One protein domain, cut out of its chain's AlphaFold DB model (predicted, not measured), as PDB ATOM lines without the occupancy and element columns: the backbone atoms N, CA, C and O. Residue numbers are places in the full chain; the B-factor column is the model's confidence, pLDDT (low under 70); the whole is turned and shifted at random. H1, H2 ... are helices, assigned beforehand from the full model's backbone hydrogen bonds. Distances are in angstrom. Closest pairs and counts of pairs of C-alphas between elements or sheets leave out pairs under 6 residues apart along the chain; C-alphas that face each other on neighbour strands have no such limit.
ATOM      1  N   GLU A   2     -26.550  69.043 -27.912       60.72
ATOM      2  CA  GLU A   2     -26.583  68.075 -26.807       60.72
ATOM      3  C   GLU A   2     -26.941  66.628 -27.213       60.72
ATOM      4  O   GLU A   2     -26.298  65.686 -26.759       60.72
ATOM      5  N   ILE A   3     -27.894  66.437 -28.136       64.88
ATOM      6  CA  ILE A   3     -28.289  65.100 -28.624       64.88
ATOM      7  C   ILE A   3     -27.124  64.403 -29.343       64.88
ATOM      8  O   ILE A   3     -26.811  63.259 -29.032       64.88
ATOM      9  N   LYS A   4     -26.415  65.111 -30.239       63.84
ATOM     10  CA  LYS A   4     -25.252  64.561 -30.961       63.84
ATOM     11  C   LYS A   4     -24.130  64.142 -30.004       63.84
ATOM     12  O   LYS A   4     -23.506  63.107 -30.214       63.84
ATOM     13  N   MET A   5     -23.907  64.916 -28.941       65.62
ATOM     14  CA  MET A   5     -22.908  64.610 -27.915       65.62
ATOM     15  C   MET A   5     -23.282  63.355 -27.111       65.62
ATOM     16  O   MET A   5     -22.438  62.489 -26.903       65.62
ATOM     17  N   ARG A   6     -24.560  63.202 -26.730       73.31
ATOM     18  CA  ARG A   6     -25.058  62.000 -26.035       73.31
ATOM     19  C   ARG A   6     -24.964  60.745 -26.910       73.31
ATOM     20  O   ARG A   6     -24.545  59.699 -26.420       73.31
ATOM     21  N   THR A   7     -25.277  60.852 -28.203       80.12
ATOM     22  CA  THR A   7     -25.136  59.738 -29.156       80.12
ATOM     23  C   THR A   7     -23.674  59.331 -29.344       80.12
ATOM     24  O   THR A   7     -23.369  58.143 -29.294       80.12
ATOM     25  N   GLY A   8     -22.756  60.291 -29.494       81.00
ATOM     26  CA  GLY A   8     -21.325  60.002 -29.646       81.00
ATOM     27  C   GLY A   8     -20.731  59.269 -28.439       81.00
ATOM     28  O   GLY A   8     -20.003  58.294 -28.606       81.00
ATOM     29  N   ILE A   9     -21.110  59.675 -27.223       86.81
ATOM     30  CA  ILE A   9     -20.676  59.006 -25.986       86.81
ATOM     31  C   ILE A   9     -21.198  57.564 -25.927       86.81
ATOM     32  O   ILE A   9     -20.452  56.662 -25.555       86.81
ATOM     33  N   ALA A  10     -22.455  57.322 -26.307       85.81
ATOM     34  CA  ALA A  10     -23.018  55.972 -26.320       85.81
ATOM     35  C   ALA A  10     -22.297  55.058 -27.325       85.81
ATOM     36  O   ALA A  10     -21.927  53.938 -26.980       85.81
ATOM     37  N   VAL A  11     -22.042  55.552 -28.541       87.19
ATOM     38  CA  VAL A  11     -21.300  54.820 -29.583       87.19
ATOM     39  C   VAL A  11     -19.892  54.474 -29.101       87.19
ATOM     40  O   VAL A  11     -19.456  53.335 -29.244       87.19
ATOM     41  N   PHE A  12     -19.205  55.428 -28.470       90.75
ATOM     42  CA  PHE A  12     -17.878  55.196 -27.907       90.75
ATOM     43  C   PHE A  12     -17.894  54.140 -26.793       90.75
ATOM     44  O   PHE A  12     -17.042  53.257 -26.779       90.75
ATOM     45  N   LYS A  13     -18.889  54.167 -25.896       90.19
ATOM     46  CA  LYS A  13     -19.046  53.136 -24.858       90.19
ATOM     47  C   LYS A  13     -19.256  51.744 -25.452       90.19
ATOM     48  O   LYS A  13     -18.631  50.802 -24.978       90.19
ATOM     49  N   TYR A  14     -20.086  51.608 -26.492       90.38
ATOM     50  CA  TYR A  14     -20.257  50.331 -27.198       90.38
ATOM     51  C   TYR A  14     -18.950  49.856 -27.825       90.38
ATOM     52  O   TYR A  14     -18.595  48.692 -27.665       90.38
ATOM     53  N   PHE A  15     -18.214  50.760 -28.472       92.00
ATOM     54  CA  PHE A  15     -16.917  50.448 -29.058       92.00
ATOM     55  C   PHE A  15     -15.912  49.958 -28.008       92.00
ATOM     56  O   PHE A  15     -15.296  48.919 -28.207       92.00
ATOM     57  N   VAL A  16     -15.773  50.654 -26.872       91.81
ATOM     58  CA  VAL A  16     -14.865  50.240 -25.786       91.81
ATOM     59  C   VAL A  16     -15.269  48.876 -25.230       91.81
ATOM     60  O   VAL A  16     -14.419  48.002 -25.071       91.81
ATOM     61  N   HIS A  17     -16.563  48.681 -24.967       90.88
ATOM     62  CA  HIS A  17     -17.078  47.431 -24.418       90.88
ATOM     63  C   HIS A  17     -16.794  46.258 -25.366       90.88
ATOM     64  O   HIS A  17     -16.244  45.238 -24.958       90.88
ATOM     65  N   GLY A  18     -17.105  46.434 -26.649       90.75
ATOM     66  CA  GLY A  18     -16.899  45.401 -27.647       90.75
ATOM     67  C   GLY A  18     -15.442  45.181 -28.017       90.75
ATOM     68  O   GLY A  18     -15.066  44.046 -28.239       90.75
ATOM     69  N   PHE A  19     -14.584  46.202 -27.977       92.31
ATOM     70  CA  PHE A  19     -13.142  46.020 -28.158       92.31
ATOM     71  C   PHE A  19     -12.539  45.084 -27.117       92.31
ATOM     72  O   PHE A  19     -11.793  44.169 -27.472       92.31
ATOM     73  N   VAL A  20     -12.907  45.263 -25.845       92.06
ATOM     74  CA  VAL A  20     -12.472  44.345 -24.789       92.06
ATOM     75  C   VAL A  20     -12.981  42.934 -25.076       92.06
ATOM     76  O   VAL A  20     -12.196  41.988 -25.036       92.06
ATOM     77  N   PHE A  21     -14.257  42.776 -25.437       91.06
ATOM     78  CA  PHE A  21     -14.823  41.449 -25.678       91.06
ATOM     79  C   PHE A  21     -14.353  40.769 -26.957       91.06
ATOM     80  O   PHE A  21     -14.164  39.560 -26.923       91.06
ATOM     81  N   VAL A  39      -7.577  17.160 -22.830       70.50
ATOM     82  CA  VAL A  39      -9.005  17.190 -22.436       70.50
ATOM     83  C   VAL A  39      -9.270  17.727 -21.017       70.50
ATOM     84  O   VAL A  39     -10.174  18.536 -20.830       70.50
ATOM     85  N   ILE A  40      -8.479  17.328 -20.013       75.50
ATOM     86  CA  ILE A  40      -8.703  17.737 -18.610       75.50
ATOM     87  C   ILE A  40      -8.263  19.188 -18.364       75.50
ATOM     88  O   ILE A  40      -9.036  19.991 -17.840       75.50
ATOM     89  N   LEU A  41      -7.037  19.542 -18.762       74.38
ATOM     90  CA  LEU A  41      -6.519  20.912 -18.625       74.38
ATOM     91  C   LEU A  41      -7.325  21.895 -19.480       74.38
ATOM     92  O   LEU A  41      -7.561  23.037 -19.086       74.38
ATOM     93  N   GLY A  42      -7.799  21.418 -20.625       76.38
ATOM     94  CA  GLY A  42      -8.648  22.153 -21.529       76.38
ATOM     95  C   GLY A  42      -9.997  22.520 -20.922       76.38
ATOM     96  O   GLY A  42     -10.383  23.686 -20.940       76.38
ATOM     97  N   PHE A  43     -10.675  21.551 -20.307       76.81
ATOM     98  CA  PHE A  43     -11.959  21.783 -19.650       76.81
ATOM     99  C   PHE A  43     -11.854  22.794 -18.497       76.81
ATOM    100  O   PHE A  43     -12.661  23.718 -18.407       76.81
ATOM    101  N   ILE A  44     -10.816  22.679 -17.659       83.06
ATOM    102  CA  ILE A  44     -10.557  23.633 -16.565       83.06
ATOM    103  C   ILE A  44     -10.324  25.044 -17.114       83.06
ATOM    104  O   ILE A  44     -10.874  26.010 -16.585       83.06
ATOM    105  N   SER A  45      -9.554  25.164 -18.198       80.06
ATOM    106  CA  SER A  45      -9.269  26.454 -18.829       80.06
ATOM    107  C   SER A  45     -10.558  27.149 -19.268       80.06
ATOM    108  O   SER A  45     -10.753  28.319 -18.957       80.06
ATOM    109  N   VAL A  46     -11.477  26.419 -19.912       81.94
ATOM    110  CA  VAL A  46     -12.771  26.957 -20.366       81.94
ATOM    111  C   VAL A  46     -13.644  27.425 -19.196       81.94
ATOM    112  O   VAL A  46     -14.267  28.480 -19.285       81.94
ATOM    113  N   LEU A  47     -13.664  26.693 -18.078       85.38
ATOM    114  CA  LEU A  47     -14.431  27.091 -16.891       85.38
ATOM    115  C   LEU A  47     -13.900  28.381 -16.252       85.38
ATOM    116  O   LEU A  47     -14.677  29.290 -15.959       85.38
ATOM    117  N   VAL A  48     -12.581  28.482 -16.063       85.69
ATOM    118  CA  VAL A  48     -11.936  29.696 -15.530       85.69
ATOM    119  C   VAL A  48     -12.203  30.889 -16.445       85.69
ATOM    120  O   VAL A  48     -12.486  31.996 -15.989       85.69
ATOM    121  N   LEU A  49     -12.166  30.649 -17.749       83.56
ATOM    122  CA  LEU A  49     -12.431  31.645 -18.772       83.56
ATOM    123  C   LEU A  49     -13.877  32.158 -18.760       83.56
ATOM    124  O   LEU A  49     -14.095  33.361 -18.895       83.56
ATOM    125  N   ILE A  50     -14.858  31.276 -18.558       89.12
ATOM    126  CA  ILE A  50     -16.263  31.665 -18.382       89.12
ATOM    127  C   ILE A  50     -16.410  32.585 -17.166       89.12
ATOM    128  O   ILE A  50     -17.017  33.646 -17.277       89.12
ATOM    129  N   LEU A  51     -15.803  32.242 -16.029       89.38
ATOM    130  CA  LEU A  51     -15.835  33.107 -14.843       89.38
ATOM    131  C   LEU A  51     -15.203  34.477 -15.116       89.38
ATOM    132  O   LEU A  51     -15.754  35.503 -14.717       89.38
ATOM    133  N   PHE A  52     -14.085  34.504 -15.845       88.88
ATOM    134  CA  PHE A  52     -13.416  35.747 -16.216       88.88
ATOM    135  C   PHE A  52     -14.270  36.623 -17.144       88.88
ATOM    136  O   PHE A  52     -14.340  37.834 -16.949       88.88
ATOM    137  N   LEU A  53     -14.965  36.024 -18.118       90.69
ATOM    138  CA  LEU A  53     -15.930  36.731 -18.965       90.69
ATOM    139  C   LEU A  53     -17.073  37.334 -18.157       90.69
ATOM    140  O   LEU A  53     -17.447  38.480 -18.397       90.69
ATOM    141  N   GLY A  54     -17.619  36.559 -17.218       89.94
ATOM    142  CA  GLY A  54     -18.664  37.019 -16.315       89.94
ATOM    143  C   GLY A  54     -18.210  38.255 -15.559       89.94
ATOM    144  O   GLY A  54     -18.809  39.315 -15.711       89.94
ATOM    145  N   TYR A  55     -17.078  38.136 -14.864       89.12
ATOM    146  CA  TYR A  55     -16.462  39.226 -14.111       89.12
ATOM    147  C   TYR A  55     -16.203  40.471 -14.968       89.12
ATOM    148  O   TYR A  55     -16.616  41.574 -14.606       89.12
ATOM    149  N   ALA A  56     -15.554  40.307 -16.126       91.12
ATOM    150  CA  ALA A  56     -15.257  41.413 -17.030       91.12
ATOM    151  C   ALA A  56     -16.538  42.113 -17.508       91.12
ATOM    152  O   ALA A  56     -16.567  43.339 -17.609       91.12
ATOM    153  N   ASN A  57     -17.605  41.353 -17.767       91.81
ATOM    154  CA  ASN A  57     -18.869  41.908 -18.235       91.81
ATOM    155  C   ASN A  57     -19.618  42.647 -17.128       91.81
ATOM    156  O   ASN A  57     -20.128  43.738 -17.381       91.81
ATOM    157  N   SER A  58     -19.654  42.113 -15.903       88.50
ATOM    158  CA  SER A  58     -20.239  42.821 -14.756       88.50
ATOM    159  C   SER A  58     -19.474  44.117 -14.495       88.50
ATOM    160  O   SER A  58     -20.080  45.181 -14.383       88.50
ATOM    161  N   PHE A  59     -18.138  44.052 -14.498       89.25
ATOM    162  CA  PHE A  59     -17.267  45.204 -14.283       89.25
ATOM    163  C   PHE A  59     -17.484  46.301 -15.331       89.25
ATOM    164  O   PHE A  59     -17.749  47.453 -14.991       89.25
ATOM    165  N   LEU A  60     -17.401  45.958 -16.618       90.25
ATOM    166  CA  LEU A  60     -17.567  46.934 -17.696       90.25
ATOM    167  C   LEU A  60     -18.995  47.472 -17.763       90.25
ATOM    168  O   LEU A  60     -19.183  48.649 -18.069       90.25
ATOM    169  N   THR A  61     -19.995  46.656 -17.429       89.56
ATOM    170  CA  THR A  61     -21.384  47.116 -17.320       89.56
ATOM    171  C   THR A  61     -21.540  48.144 -16.201       89.56
ATOM    172  O   THR A  61     -22.089  49.217 -16.458       89.56
ATOM    173  N   ALA A  62     -20.961  47.891 -15.024       86.62
ATOM    174  CA  ALA A  62     -20.982  48.813 -13.886       86.62
ATOM    175  C   ALA A  62     -20.197  50.121 -14.142       86.62
ATOM    176  O   ALA A  62     -20.565  51.210 -13.707       86.62
ATOM    177  N   VAL A  63     -19.087  50.051 -14.879       87.75
ATOM    178  CA  VAL A  63     -18.272  51.240 -15.177       87.75
ATOM    179  C   VAL A  63     -18.882  52.075 -16.307       87.75
ATOM    180  O   VAL A  63     -18.884  53.308 -16.250       87.75
ATOM    181  N   LEU A  64     -19.382  51.430 -17.365       87.25
ATOM    182  CA  LEU A  64     -19.782  52.119 -18.594       87.25
ATOM    183  C   LEU A  64     -21.282  52.426 -18.665       87.25
ATOM    184  O   LEU A  64     -21.647  53.435 -19.280       87.25
ATOM    185  N   TRP A  65     -22.153  51.605 -18.074       84.94
ATOM    186  CA  TRP A  65     -23.593  51.622 -18.369       84.94
ATOM    187  C   TRP A  65     -24.474  51.877 -17.152       84.94
ATOM    188  O   TRP A  65     -25.282  52.805 -17.189       84.94
ATOM    189  N   THR A  66     -24.321  51.098 -16.087       76.50
ATOM    190  CA  THR A  66     -25.157  51.177 -14.884       76.50
ATOM    191  C   THR A  66     -24.298  51.576 -13.695       76.50
ATOM    192  O   THR A  66     -23.238  51.018 -13.498       76.50
ATOM    193  N   ARG A  67     -24.724  52.529 -12.857       65.75
ATOM    194  CA  ARG A  67     -24.050  52.777 -11.565       65.75
ATOM    195  C   ARG A  67     -24.536  51.769 -10.520       65.75
ATOM    196  O   ARG A  67     -25.120  52.167  -9.521       65.75
ATOM    197  N   MET A  68     -24.405  50.483 -10.811       62.50
ATOM    198  CA  MET A  68     -24.757  49.421  -9.870       62.50
ATOM    199  C   MET A  68     -23.497  48.940  -9.164       62.50
ATOM    200  O   MET A  68     -22.414  48.982  -9.748       62.50
ATOM    201  N   GLU A  69     -23.644  48.524  -7.909       64.50
ATOM    202  CA  GLU A  69     -22.586  47.857  -7.160       64.50
ATOM    203  C   GLU A  69     -22.571  46.385  -7.582       64.50
ATOM    204  O   GLU A  69     -23.534  45.673  -7.317       64.50
ATOM    205  N   PRO A  70     -21.545  45.923  -8.307       61.50
ATOM    206  CA  PRO A  70     -21.449  44.521  -8.686       61.50
ATOM    207  C   PRO A  70     -21.405  43.603  -7.454       61.50
ATOM    208  O   PRO A  70     -20.540  43.749  -6.591       61.50
ATOM    209  N   ASP A  71     -22.323  42.635  -7.404       69.62
ATOM    210  CA  ASP A  71     -22.376  41.567  -6.399       69.62
ATOM    211  C   ASP A  71     -21.314  40.496  -6.713       69.62
ATOM    212  O   ASP A  71     -21.572  39.474  -7.357       69.62
ATOM    213  N   TRP A  72     -20.071  40.784  -6.319       68.50
ATOM    214  CA  TRP A  72     -18.897  39.955  -6.620       68.50
ATOM    215  C   TRP A  72     -18.891  38.596  -5.915       68.50
ATOM    216  O   TRP A  72     -18.195  37.686  -6.364       68.50
ATOM    217  N   ASP A  73     -19.662  38.450  -4.835       71.12
ATOM    218  CA  ASP A  73     -19.705  37.224  -4.035       71.12
ATOM    219  C   ASP A  73     -20.668  36.180  -4.628       71.12
ATOM    220  O   ASP A  73     -20.617  34.992  -4.292       71.12
ATOM    221  N   ALA A  74     -21.500  36.582  -5.592       81.31
ATOM    222  CA  ALA A  74     -22.424  35.708  -6.295       81.31
ATOM    223  C   ALA A  74     -21.750  34.948  -7.454       81.31
ATOM    224  O   ALA A  74     -22.071  35.133  -8.632       81.31
ATOM    225  N   TRP A  75     -20.862  34.005  -7.124       80.81
ATOM    226  CA  TRP A  75     -20.161  33.137  -8.088       80.81
ATOM    227  C   TRP A  75     -21.081  32.484  -9.132       80.81
ATOM    228  O   TRP A  75     -20.712  32.370 -10.299       80.81
ATOM    229  N   GLY A  76     -22.295  32.089  -8.735       85.00
ATOM    230  CA  GLY A  76     -23.294  31.534  -9.652       85.00
ATOM    231  C   GLY A  76     -23.779  32.539 -10.704       85.00
ATOM    232  O   GLY A  76     -23.929  32.171 -11.869       85.00
ATOM    233  N   LYS A  77     -23.961  33.813 -10.325       83.50
ATOM    234  CA  LYS A  77     -24.343  34.892 -11.250       83.50
ATOM    235  C   LYS A  77     -23.203  35.203 -12.216       83.50
ATOM    236  O   LYS A  77     -23.439  35.264 -13.418       83.50
ATOM    237  N   LEU A  78     -21.969  35.314 -11.712       87.12
ATOM    238  CA  LEU A  78     -20.781  35.534 -12.547       87.12
ATOM    239  C   LEU A  78     -20.600  34.404 -13.566       87.12
ATOM    240  O   LEU A  78     -20.386  34.661 -14.751       87.12
ATOM    241  N   PHE A  79     -20.751  33.149 -13.133       89.25
ATOM    242  CA  PHE A  79     -20.687  32.005 -14.036       89.25
ATOM    243  C   PHE A  79     -21.780  32.059 -15.109       89.25
ATOM    244  O   PHE A  79     -21.481  31.903 -16.292       89.25
ATOM    245  N   LEU A  80     -23.033  32.323 -14.722       89.44
ATOM    246  CA  LEU A  80     -24.149  32.424 -15.662       89.44
ATOM    247  C   LEU A  80     -23.939  33.565 -16.669       89.44
ATOM    248  O   LEU A  80     -24.132  33.364 -17.867       89.44
ATOM    249  N   GLN A  81     -23.486  34.730 -16.204       88.81
ATOM    250  CA  GLN A  81     -23.183  35.881 -17.051       88.81
ATOM    251  C   GLN A  81     -22.094  35.558 -18.066       88.81
ATOM    252  O   GLN A  81     -22.247  35.855 -19.251       88.81
ATOM    253  N   GLY A  82     -21.022  34.913 -17.616       90.62
ATOM    254  CA  GLY A  82     -19.939  34.475 -18.480       90.62
ATOM    255  C   GLY A  82     -20.372  33.425 -19.497       90.62
ATOM    256  O   GLY A  82     -19.998  33.518 -20.662       90.62
ATOM    257  N   LEU A  83     -21.189  32.453 -19.081       91.19
ATOM    258  CA  LEU A  83     -21.649  31.357 -19.932       91.19
ATOM    259  C   LEU A  83     -22.575  31.868 -21.035       91.19
ATOM    260  O   LEU A  83     -22.369  31.560 -22.210       91.19
ATOM    261  N   VAL A  84     -23.580  32.670 -20.668       92.56
ATOM    262  CA  VAL A  84     -24.515  33.267 -21.629       92.56
ATOM    263  C   VAL A  84     -23.755  34.178 -22.586       92.56
ATOM    264  O   VAL A  84     -23.928  34.068 -23.800       92.56
ATOM    265  N   LEU A  85     -22.856  35.021 -22.068       92.00
ATOM    266  CA  LEU A  85     -22.031  35.886 -22.905       92.00
ATOM    267  C   LEU A  85     -21.159  35.089 -23.875       92.00
ATOM    268  O   LEU A  85     -21.131  35.411 -25.058       92.00
ATOM    269  N   PHE A  86     -20.496  34.033 -23.407       90.38
ATOM    270  CA  PHE A  86     -19.671  33.172 -24.248       90.38
ATOM    271  C   PHE A  86     -20.472  32.566 -25.406       90.38
ATOM    272  O   PHE A  86     -20.058  32.670 -26.559       90.38
ATOM    273  N   ILE A  87     -21.638  31.980 -25.113       90.56
ATOM    274  CA  ILE A  87     -22.495  31.350 -26.127       90.56
ATOM    275  C   ILE A  87     -22.971  32.381 -27.154       90.56
ATOM    276  O   ILE A  87     -22.906  32.131 -28.357       90.56
ATOM    277  N   VAL A  88     -23.438  33.551 -26.708       93.19
ATOM    278  CA  VAL A  88     -23.956  34.569 -27.630       93.19
ATOM    279  C   VAL A  88     -22.830  35.182 -28.464       93.19
ATOM    280  O   VAL A  88     -22.999  35.331 -29.674       93.19
ATOM    281  N   LEU A  89     -21.667  35.471 -27.866       91.56
ATOM    282  CA  LEU A  89     -20.494  35.933 -28.612       91.56
ATOM    283  C   LEU A  89     -20.053  34.896 -29.644       91.56
ATOM    284  O   LEU A  89     -19.775  35.282 -30.774       91.56
ATOM    285  N   LEU A  90     -20.050  33.603 -29.306       88.94
ATOM    286  CA  LEU A  90     -19.740  32.524 -30.247       88.94
ATOM    287  C   LEU A  90     -20.687  32.539 -31.453       88.94
ATOM    288  O   LEU A  90     -20.228  32.523 -32.594       88.94
ATOM    289  N   ILE A  91     -22.000  32.619 -31.217       91.94
ATOM    290  CA  ILE A  91     -23.011  32.655 -32.286       91.94
ATOM    291  C   ILE A  91     -22.821  33.893 -33.172       91.94
ATOM    292  O   ILE A  91     -22.762  33.780 -34.396       91.94
ATOM    293  N   VAL A  92     -22.692  35.073 -32.566       93.38
ATOM    294  CA  VAL A  92     -22.538  36.342 -33.291       93.38
ATOM    295  C   VAL A  92     -21.248  36.354 -34.106       93.38
ATOM    296  O   VAL A  92     -21.269  36.689 -35.290       93.38
ATOM    297  N   ASN A  93     -20.136  35.919 -33.517       90.50
ATOM    298  CA  ASN A  93     -18.845  35.871 -34.193       90.50
ATOM    299  C   ASN A  93     -18.792  34.806 -35.299       90.50
ATOM    300  O   ASN A  93     -18.057  35.002 -36.269       90.50
ATOM    301  N   LEU A  94     -19.567  33.721 -35.191       90.06
ATOM    302  CA  LEU A  94     -19.719  32.727 -36.254       90.06
ATOM    303  C   LEU A  94     -20.493  33.305 -37.446       90.06
ATOM    304  O   LEU A  94     -20.047  33.182 -38.583       90.06
ATOM    305  N   ILE A  95     -21.611  33.992 -37.189       92.19
ATOM    306  CA  ILE A  95     -22.412  34.650 -38.234       92.19
ATOM    307  C   ILE A  95     -21.583  35.720 -38.956       92.19
ATOM    308  O   ILE A  95     -21.575  35.774 -40.185       92.19
ATOM    309  N   LEU A  96     -20.848  36.544 -38.204       91.44
ATOM    310  CA  LEU A  96     -19.999  37.599 -38.762       91.44
ATOM    311  C   LEU A  96     -18.760  37.068 -39.501       91.44
ATOM    312  O   LEU A  96     -18.117  37.834 -40.215       91.44
ATOM    313  N   GLU A  97     -18.424  35.780 -39.372       90.38
ATOM    314  CA  GLU A  97     -17.319  35.171 -40.128       90.38
ATOM    315  C   GLU A  97     -17.749  34.733 -41.533       90.38
ATOM    316  O   GLU A  97     -16.913  34.669 -42.431       90.38
ATOM    317  N   ILE A  98     -19.048  34.499 -41.762       92.19
ATOM    318  CA  ILE A  98     -19.576  34.014 -43.049       92.19
ATOM    319  C   ILE A  98     -19.102  34.875 -44.236       92.19
ATOM    320  O   ILE A  98     -18.615  34.304 -45.214       92.19
ATOM    321  N   PRO A  99     -19.158  36.224 -44.196       92.75
ATOM    322  CA  PRO A  99     -18.681  37.038 -45.315       92.75
ATOM    323  C   PRO A  99     -17.187  36.853 -45.605       92.75
ATOM    324  O   PRO A  99     -16.793  36.851 -46.771       92.75
ATOM    325  N   ASN A 100     -16.365  36.657 -44.568       90.62
ATOM    326  CA  ASN A 100     -14.930  36.418 -44.716       90.62
ATOM    327  C   ASN A 100     -14.634  35.032 -45.315       90.62
ATOM    328  O   ASN A 100     -13.655  34.878 -46.038       90.62
ATOM    329  N   MET A 101     -15.511  34.045 -45.093       92.31
ATOM    330  CA  MET A 101     -15.428  32.731 -45.743       92.31
ATOM    331  C   MET A 101     -15.806  32.777 -47.232       92.31
ATOM    332  O   MET A 101     -15.253  32.019 -48.024       92.31
ATOM    333  N   ILE A 102     -16.742  33.651 -47.622       95.88
ATOM    334  CA  ILE A 102     -17.205  33.781 -49.017       95.88
ATOM    335  C   ILE A 102     -16.241  34.646 -49.841       95.88
ATOM    336  O   ILE A 102     -15.929  34.308 -50.981       95.88
ATOM    337  N   ILE A 103     -15.780  35.771 -49.281       95.31
ATOM    338  CA  ILE A 103     -14.901  36.737 -49.956       95.31
ATOM    339  C   ILE A 103     -13.670  36.993 -49.073       95.31
ATOM    340  O   ILE A 103     -13.590  38.038 -48.412       95.31
ATOM    341  N   PRO A 104     -12.701  36.059 -49.042       93.06
ATOM    342  CA  PRO A 104     -11.521  36.187 -48.200       93.06
ATOM    343  C   PRO A 104     -10.606  37.283 -48.750       93.06
ATOM    344  O   PRO A 104      -9.912  37.113 -49.752       93.06
ATOM    345  N   SER A 105     -10.609  38.441 -48.093       95.69
ATOM    346  CA  SER A 105      -9.708  39.547 -48.411       95.69
ATOM    347  C   SER A 105      -9.351  40.322 -47.150       95.69
ATOM    348  O   SER A 105     -10.118  40.360 -46.187       95.69
ATOM    349  N   THR A 106      -8.205  41.002 -47.164       92.81
ATOM    350  CA  THR A 106      -7.791  41.867 -46.050       92.81
ATOM    351  C   THR A 106      -8.828  42.954 -45.762       92.81
ATOM    352  O   THR A 106      -9.069  43.284 -44.606       92.81
ATOM    353  N   ILE A 107      -9.481  43.486 -46.798       94.25
ATOM    354  CA  ILE A 107     -10.521  44.511 -46.650       94.25
ATOM    355  C   ILE A 107     -11.756  43.917 -45.964       94.25
ATOM    356  O   ILE A 107     -12.251  44.498 -44.999       94.25
ATOM    357  N   THR A 108     -12.215  42.741 -46.410       91.38
ATOM    358  CA  THR A 108     -13.342  42.023 -45.792       91.38
ATOM    359  C   THR A 108     -13.064  41.760 -44.314       91.38
ATOM    360  O   THR A 108     -13.920  42.039 -43.477       91.38
ATOM    361  N   TYR A 109     -11.852  41.307 -43.980       90.56
ATOM    362  CA  TYR A 109     -11.439  41.056 -42.600       90.56
ATOM    363  C   TYR A 109     -11.561  42.304 -41.719       90.56
ATOM    364  O   TYR A 109     -12.210  42.256 -40.675       90.56
ATOM    365  N   TRP A 110     -11.010  43.445 -42.151       92.38
ATOM    366  CA  TRP A 110     -11.092  44.691 -41.380       92.38
ATOM    367  C   TRP A 110     -12.526  45.207 -41.233       92.38
ATOM    368  O   TRP A 110     -12.898  45.686 -40.162       92.38
ATOM    369  N   MET A 111     -13.350  45.078 -42.277       92.25
ATOM    370  CA  MET A 111     -14.767  45.439 -42.208       92.25
ATOM    371  C   MET A 111     -15.531  44.562 -41.211       92.25
ATOM    372  O   MET A 111     -16.308  45.081 -40.407       92.25
ATOM    373  N   MET A 112     -15.305  43.246 -41.238       92.50
ATOM    374  CA  MET A 112     -15.947  42.321 -40.303       92.50
ATOM    375  C   MET A 112     -15.447  42.540 -38.881       92.50
ATOM    376  O   MET A 112     -16.251  42.529 -37.955       92.50
ATOM    377  N   PHE A 113     -14.154  42.813 -38.697       89.94
ATOM    378  CA  PHE A 113     -13.600  43.170 -37.396       89.94
ATOM    379  C   PHE A 113     -14.276  44.420 -36.824       89.94
ATOM    380  O   PHE A 113     -14.764  44.384 -35.699       89.94
ATOM    381  N   ALA A 114     -14.409  45.494 -37.609       91.06
ATOM    382  CA  ALA A 114     -15.128  46.688 -37.170       91.06
ATOM    383  C   ALA A 114     -16.593  46.383 -36.804       91.06
ATOM    384  O   ALA A 114     -17.078  46.849 -35.774       91.06
ATOM    385  N   GLY A 115     -17.285  45.564 -37.604       91.25
ATOM    386  CA  GLY A 115     -18.643  45.108 -37.301       91.25
ATOM    387  C   GLY A 115     -18.736  44.317 -35.991       91.25
ATOM    388  O   GLY A 115     -19.632  44.577 -35.186       91.25
ATOM    389  N   ARG A 116     -17.781  43.411 -35.740       91.94
ATOM    390  CA  ARG A 116     -17.679  42.628 -34.496       91.94
ATOM    391  C   ARG A 116     -17.534  43.526 -33.281       91.94
ATOM    392  O   ARG A 116     -18.273  43.335 -32.327       91.94
ATOM    393  N   LEU A 117     -16.690  44.558 -33.342       93.38
ATOM    394  CA  LEU A 117     -16.509  45.483 -32.218       93.38
ATOM    395  C   LEU A 117     -17.837  46.107 -31.767       93.38
ATOM    396  O   LEU A 117     -18.097  46.229 -30.576       93.38
ATOM    397  N   PHE A 118     -18.714  46.484 -32.694       93.06
ATOM    398  CA  PHE A 118     -20.018  47.033 -32.312       93.06
ATOM    399  C   PHE A 118     -21.008  45.953 -31.876       93.06
ATOM    400  O   PHE A 118     -21.740  46.159 -30.906       93.06
ATOM    401  N   ALA A 119     -21.029  44.808 -32.561       94.00
ATOM    402  CA  ALA A 119     -21.923  43.703 -32.237       94.00
ATOM    403  C   ALA A 119     -21.618  43.113 -30.850       94.00
ATOM    404  O   ALA A 119     -22.524  43.002 -30.023       94.00
ATOM    405  N   ASP A 120     -20.348  42.830 -30.566       93.62
ATOM    406  CA  ASP A 120     -19.874  42.315 -29.281       93.62
ATOM    407  C   ASP A 120     -20.194  43.303 -28.156       93.62
ATOM    408  O   ASP A 120     -20.719  42.914 -27.115       93.62
ATOM    409  N   GLY A 121     -19.966  44.601 -28.382       92.94
ATOM    410  CA  GLY A 121     -20.278  45.641 -27.402       92.94
ATOM    411  C   GLY A 121     -21.772  45.759 -27.105       92.94
ATOM    412  O   GLY A 121     -22.162  45.943 -25.949       92.94
ATOM    413  N   TYR A 122     -22.618  45.637 -28.131       93.62
ATOM    414  CA  TYR A 122     -24.074  45.637 -27.985       93.62
ATOM    415  C   TYR A 122     -24.568  44.409 -27.211       93.62
ATOM    416  O   TYR A 122     -25.341  44.543 -26.260       93.62
ATOM    417  N   VAL A 123     -24.091  43.221 -27.584       94.50
ATOM    418  CA  VAL A 123     -24.422  41.947 -26.934       94.50
ATOM    419  C   VAL A 123     -23.992  41.950 -25.472       94.50
ATOM    420  O   VAL A 123     -24.820  41.701 -24.598       94.50
ATOM    421  N   ALA A 124     -22.730  42.291 -25.200       92.44
ATOM    422  CA  ALA A 124     -22.172  42.317 -23.854       92.44
ATOM    423  C   ALA A 124     -22.961  43.254 -22.937       92.44
ATOM    424  O   ALA A 124     -23.412  42.839 -21.869       92.44
ATOM    425  N   LYS A 125     -23.243  44.475 -23.414       92.44
ATOM    426  CA  LYS A 125     -24.082  45.444 -22.701       92.44
ATOM    427  C   LYS A 125     -25.458  44.870 -22.370       92.44
ATOM    428  O   LYS A 125     -25.928  45.053 -21.253       92.44
ATOM    429  N   ASN A 126     -26.137  44.232 -23.322       91.56
ATOM    430  CA  ASN A 126     -27.502  43.761 -23.079       91.56
ATOM    431  C   ASN A 126     -27.534  42.574 -22.122       91.56
ATOM    432  O   ASN A 126     -28.406  42.533 -21.265       91.56
ATOM    433  N   ILE A 127     -26.566  41.662 -22.214       90.25
ATOM    434  CA  ILE A 127     -26.444  40.540 -21.277       90.25
ATOM    435  C   ILE A 127     -26.093  41.043 -19.877       90.25
ATOM    436  O   ILE A 127     -26.663  40.568 -18.899       90.25
ATOM    437  N   GLY A 128     -25.181  42.015 -19.778       87.50
ATOM    438  CA  GLY A 128     -24.795  42.612 -18.503       87.50
ATOM    439  C   GLY A 128     -25.961  43.315 -17.819       87.50
ATOM    440  O   GLY A 128     -26.228  43.050 -16.657       87.50
ATOM    441  N   VAL A 129     -26.701  44.151 -18.553       86.50
ATOM    442  CA  VAL A 129     -27.884  44.833 -18.008       86.50
ATOM    443  C   VAL A 129     -28.991  43.841 -17.650       86.50
ATOM    444  O   VAL A 129     -29.555  43.951 -16.570       86.50
ATOM    445  N   TRP A 130     -29.265  42.853 -18.509       83.94
ATOM    446  CA  TRP A 130     -30.312  41.854 -18.272       83.94
ATOM    447  C   TRP A 130     -30.117  41.124 -16.943       83.94
ATOM    448  O   TRP A 130     -31.049  41.038 -16.158       83.94
ATOM    449  N   LEU A 131     -28.907  40.651 -16.645       74.19
ATOM    450  CA  LEU A 131     -28.642  39.938 -15.391       74.19
ATOM    451  C   LEU A 131     -28.622  40.847 -14.159       74.19
ATOM    452  O   LEU A 131     -28.887  40.359 -13.065       74.19
ATOM    453  N   CYS A 132     -28.360  42.145 -14.330       68.94
ATOM    454  CA  CYS A 132     -28.486  43.136 -13.261       68.94
ATOM    455  C   CYS A 132     -29.945  43.529 -12.960       68.94
ATOM    456  O   CYS A 132     -30.225  43.996 -11.866       68.94
ATOM    457  N   GLU A 133     -30.877  43.375 -13.907       64.75
ATOM    458  CA  GLU A 133     -32.305  43.696 -13.710       64.75
ATOM    459  C   GLU A 133     -33.090  42.587 -12.983       64.75
ATOM    460  O   GLU A 133     -34.235  42.807 -12.597       64.75
ATOM    461  N   TYR A 134     -32.503  41.401 -12.799       55.00
ATOM    462  CA  TYR A 134     -33.106  40.281 -12.056       55.00
ATOM    463  C   TYR A 134     -32.735  40.264 -10.556       55.00
ATOM    464  O   TYR A 134     -32.963  39.252  -9.887       55.00
TER     465      TYR A 134
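Overview. This is residues 2 to 21 and 39 to 134 of the 135 residues of the protein "DUF4013 domain-containing protein" of Candidatus Bathyarchaeota archaeon (UniProt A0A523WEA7). Two long helices, H3 and H5, stand side by side and run opposite ways, and two more long helices are set about perpendicular to them: H2 crosses H3 and packs on H5 with its residues 57 to 61, while H1 packs on H5 with its residues 14 to 21. The small helix H4 is in the turn from H3 to H5 at one end of the pair, while residues 2 to 9 of H1 and residues 39 to 45 of H2 stick out at opposite ends of the longest axis. The printed part has 116 residues with five named helices in the order H1, H2, H3, H4, H5 and no named strand, and its class is all helix. The whole is only just compact, close to loose, with a radius of gyration of the C-alphas of 15.8 A, and flat, spanning 53 by 45 by 18 A.

Along the chain. H1, residues 2 to 21, begins at C-alpha 2 at (-26.583, 68.075, -26.807) and is 29.1 A long from first to last C-alpha. H2, residues 39 to 64, is 36.8 A long and begins at C-alpha 39 at (-9.005, 17.190, -22.436). H3, residues 75 to 95, is 30.3 A long. H4 has five residues, 98 to 102. H5, residues 106 to 132, is 38.8 A long and ends at C-alpha 132 at (-28.486, 43.136, -13.261).

Arrangement. H5 is the hub, the helix that touches most others, four of them. H1 touches it with residues 14 to 21 alone, about perpendicular at 81 degrees; the closest C-alphas, those of Gly 18 and Gly 121, are 3.4 A apart. H2 touches H5 with residues 57 to 61 alone, about perpendicular at 75 degrees, closest at the C-alphas of Thr 61 and Gly 128, 5.8 A. H3 touches H5 at a shallow tilt of 29 degrees, opposite ways, closest at the C-alphas of Leu 89 and Asp 120, 6.4 A. H5 touches H4 with residues 108 to 112 alone, closest at the C-alphas of Asn 100 and Thr 108, 5.9 A. H2 touches H3 with residues 50 to 58 alone, about perpendicular at 84 degrees, and the C-alphas of Gly 54 and Gly 82, the closest, are 3.6 A apart. H1 and H2 only just touch, with 3 pairs of C-alphas within 8 A. H1 and H3 are only just apart, at 8.4 A. H3 and H4 meet only through their link. Every O i to N i+4 pair is within hydrogen-bond range in H1, H2, H3 and H4, and 22 of 23 are in H5.

Size, cuts and confidence. The C-alphas of Glu 2 and Ile 40, the two farthest apart, are 54.0 A from each other. Residues 22 to 38 are not printed, and C-alphas 21 and 39 are 25.2 A apart across this cut. The links from H3 to H4 and from H4 to H5 are tight, and the link from H2 to H3 is short. The mean pLDDT of the printed part is 85.7; residues 2 to 5, 67 to 72 and 132 to 134 are under 70.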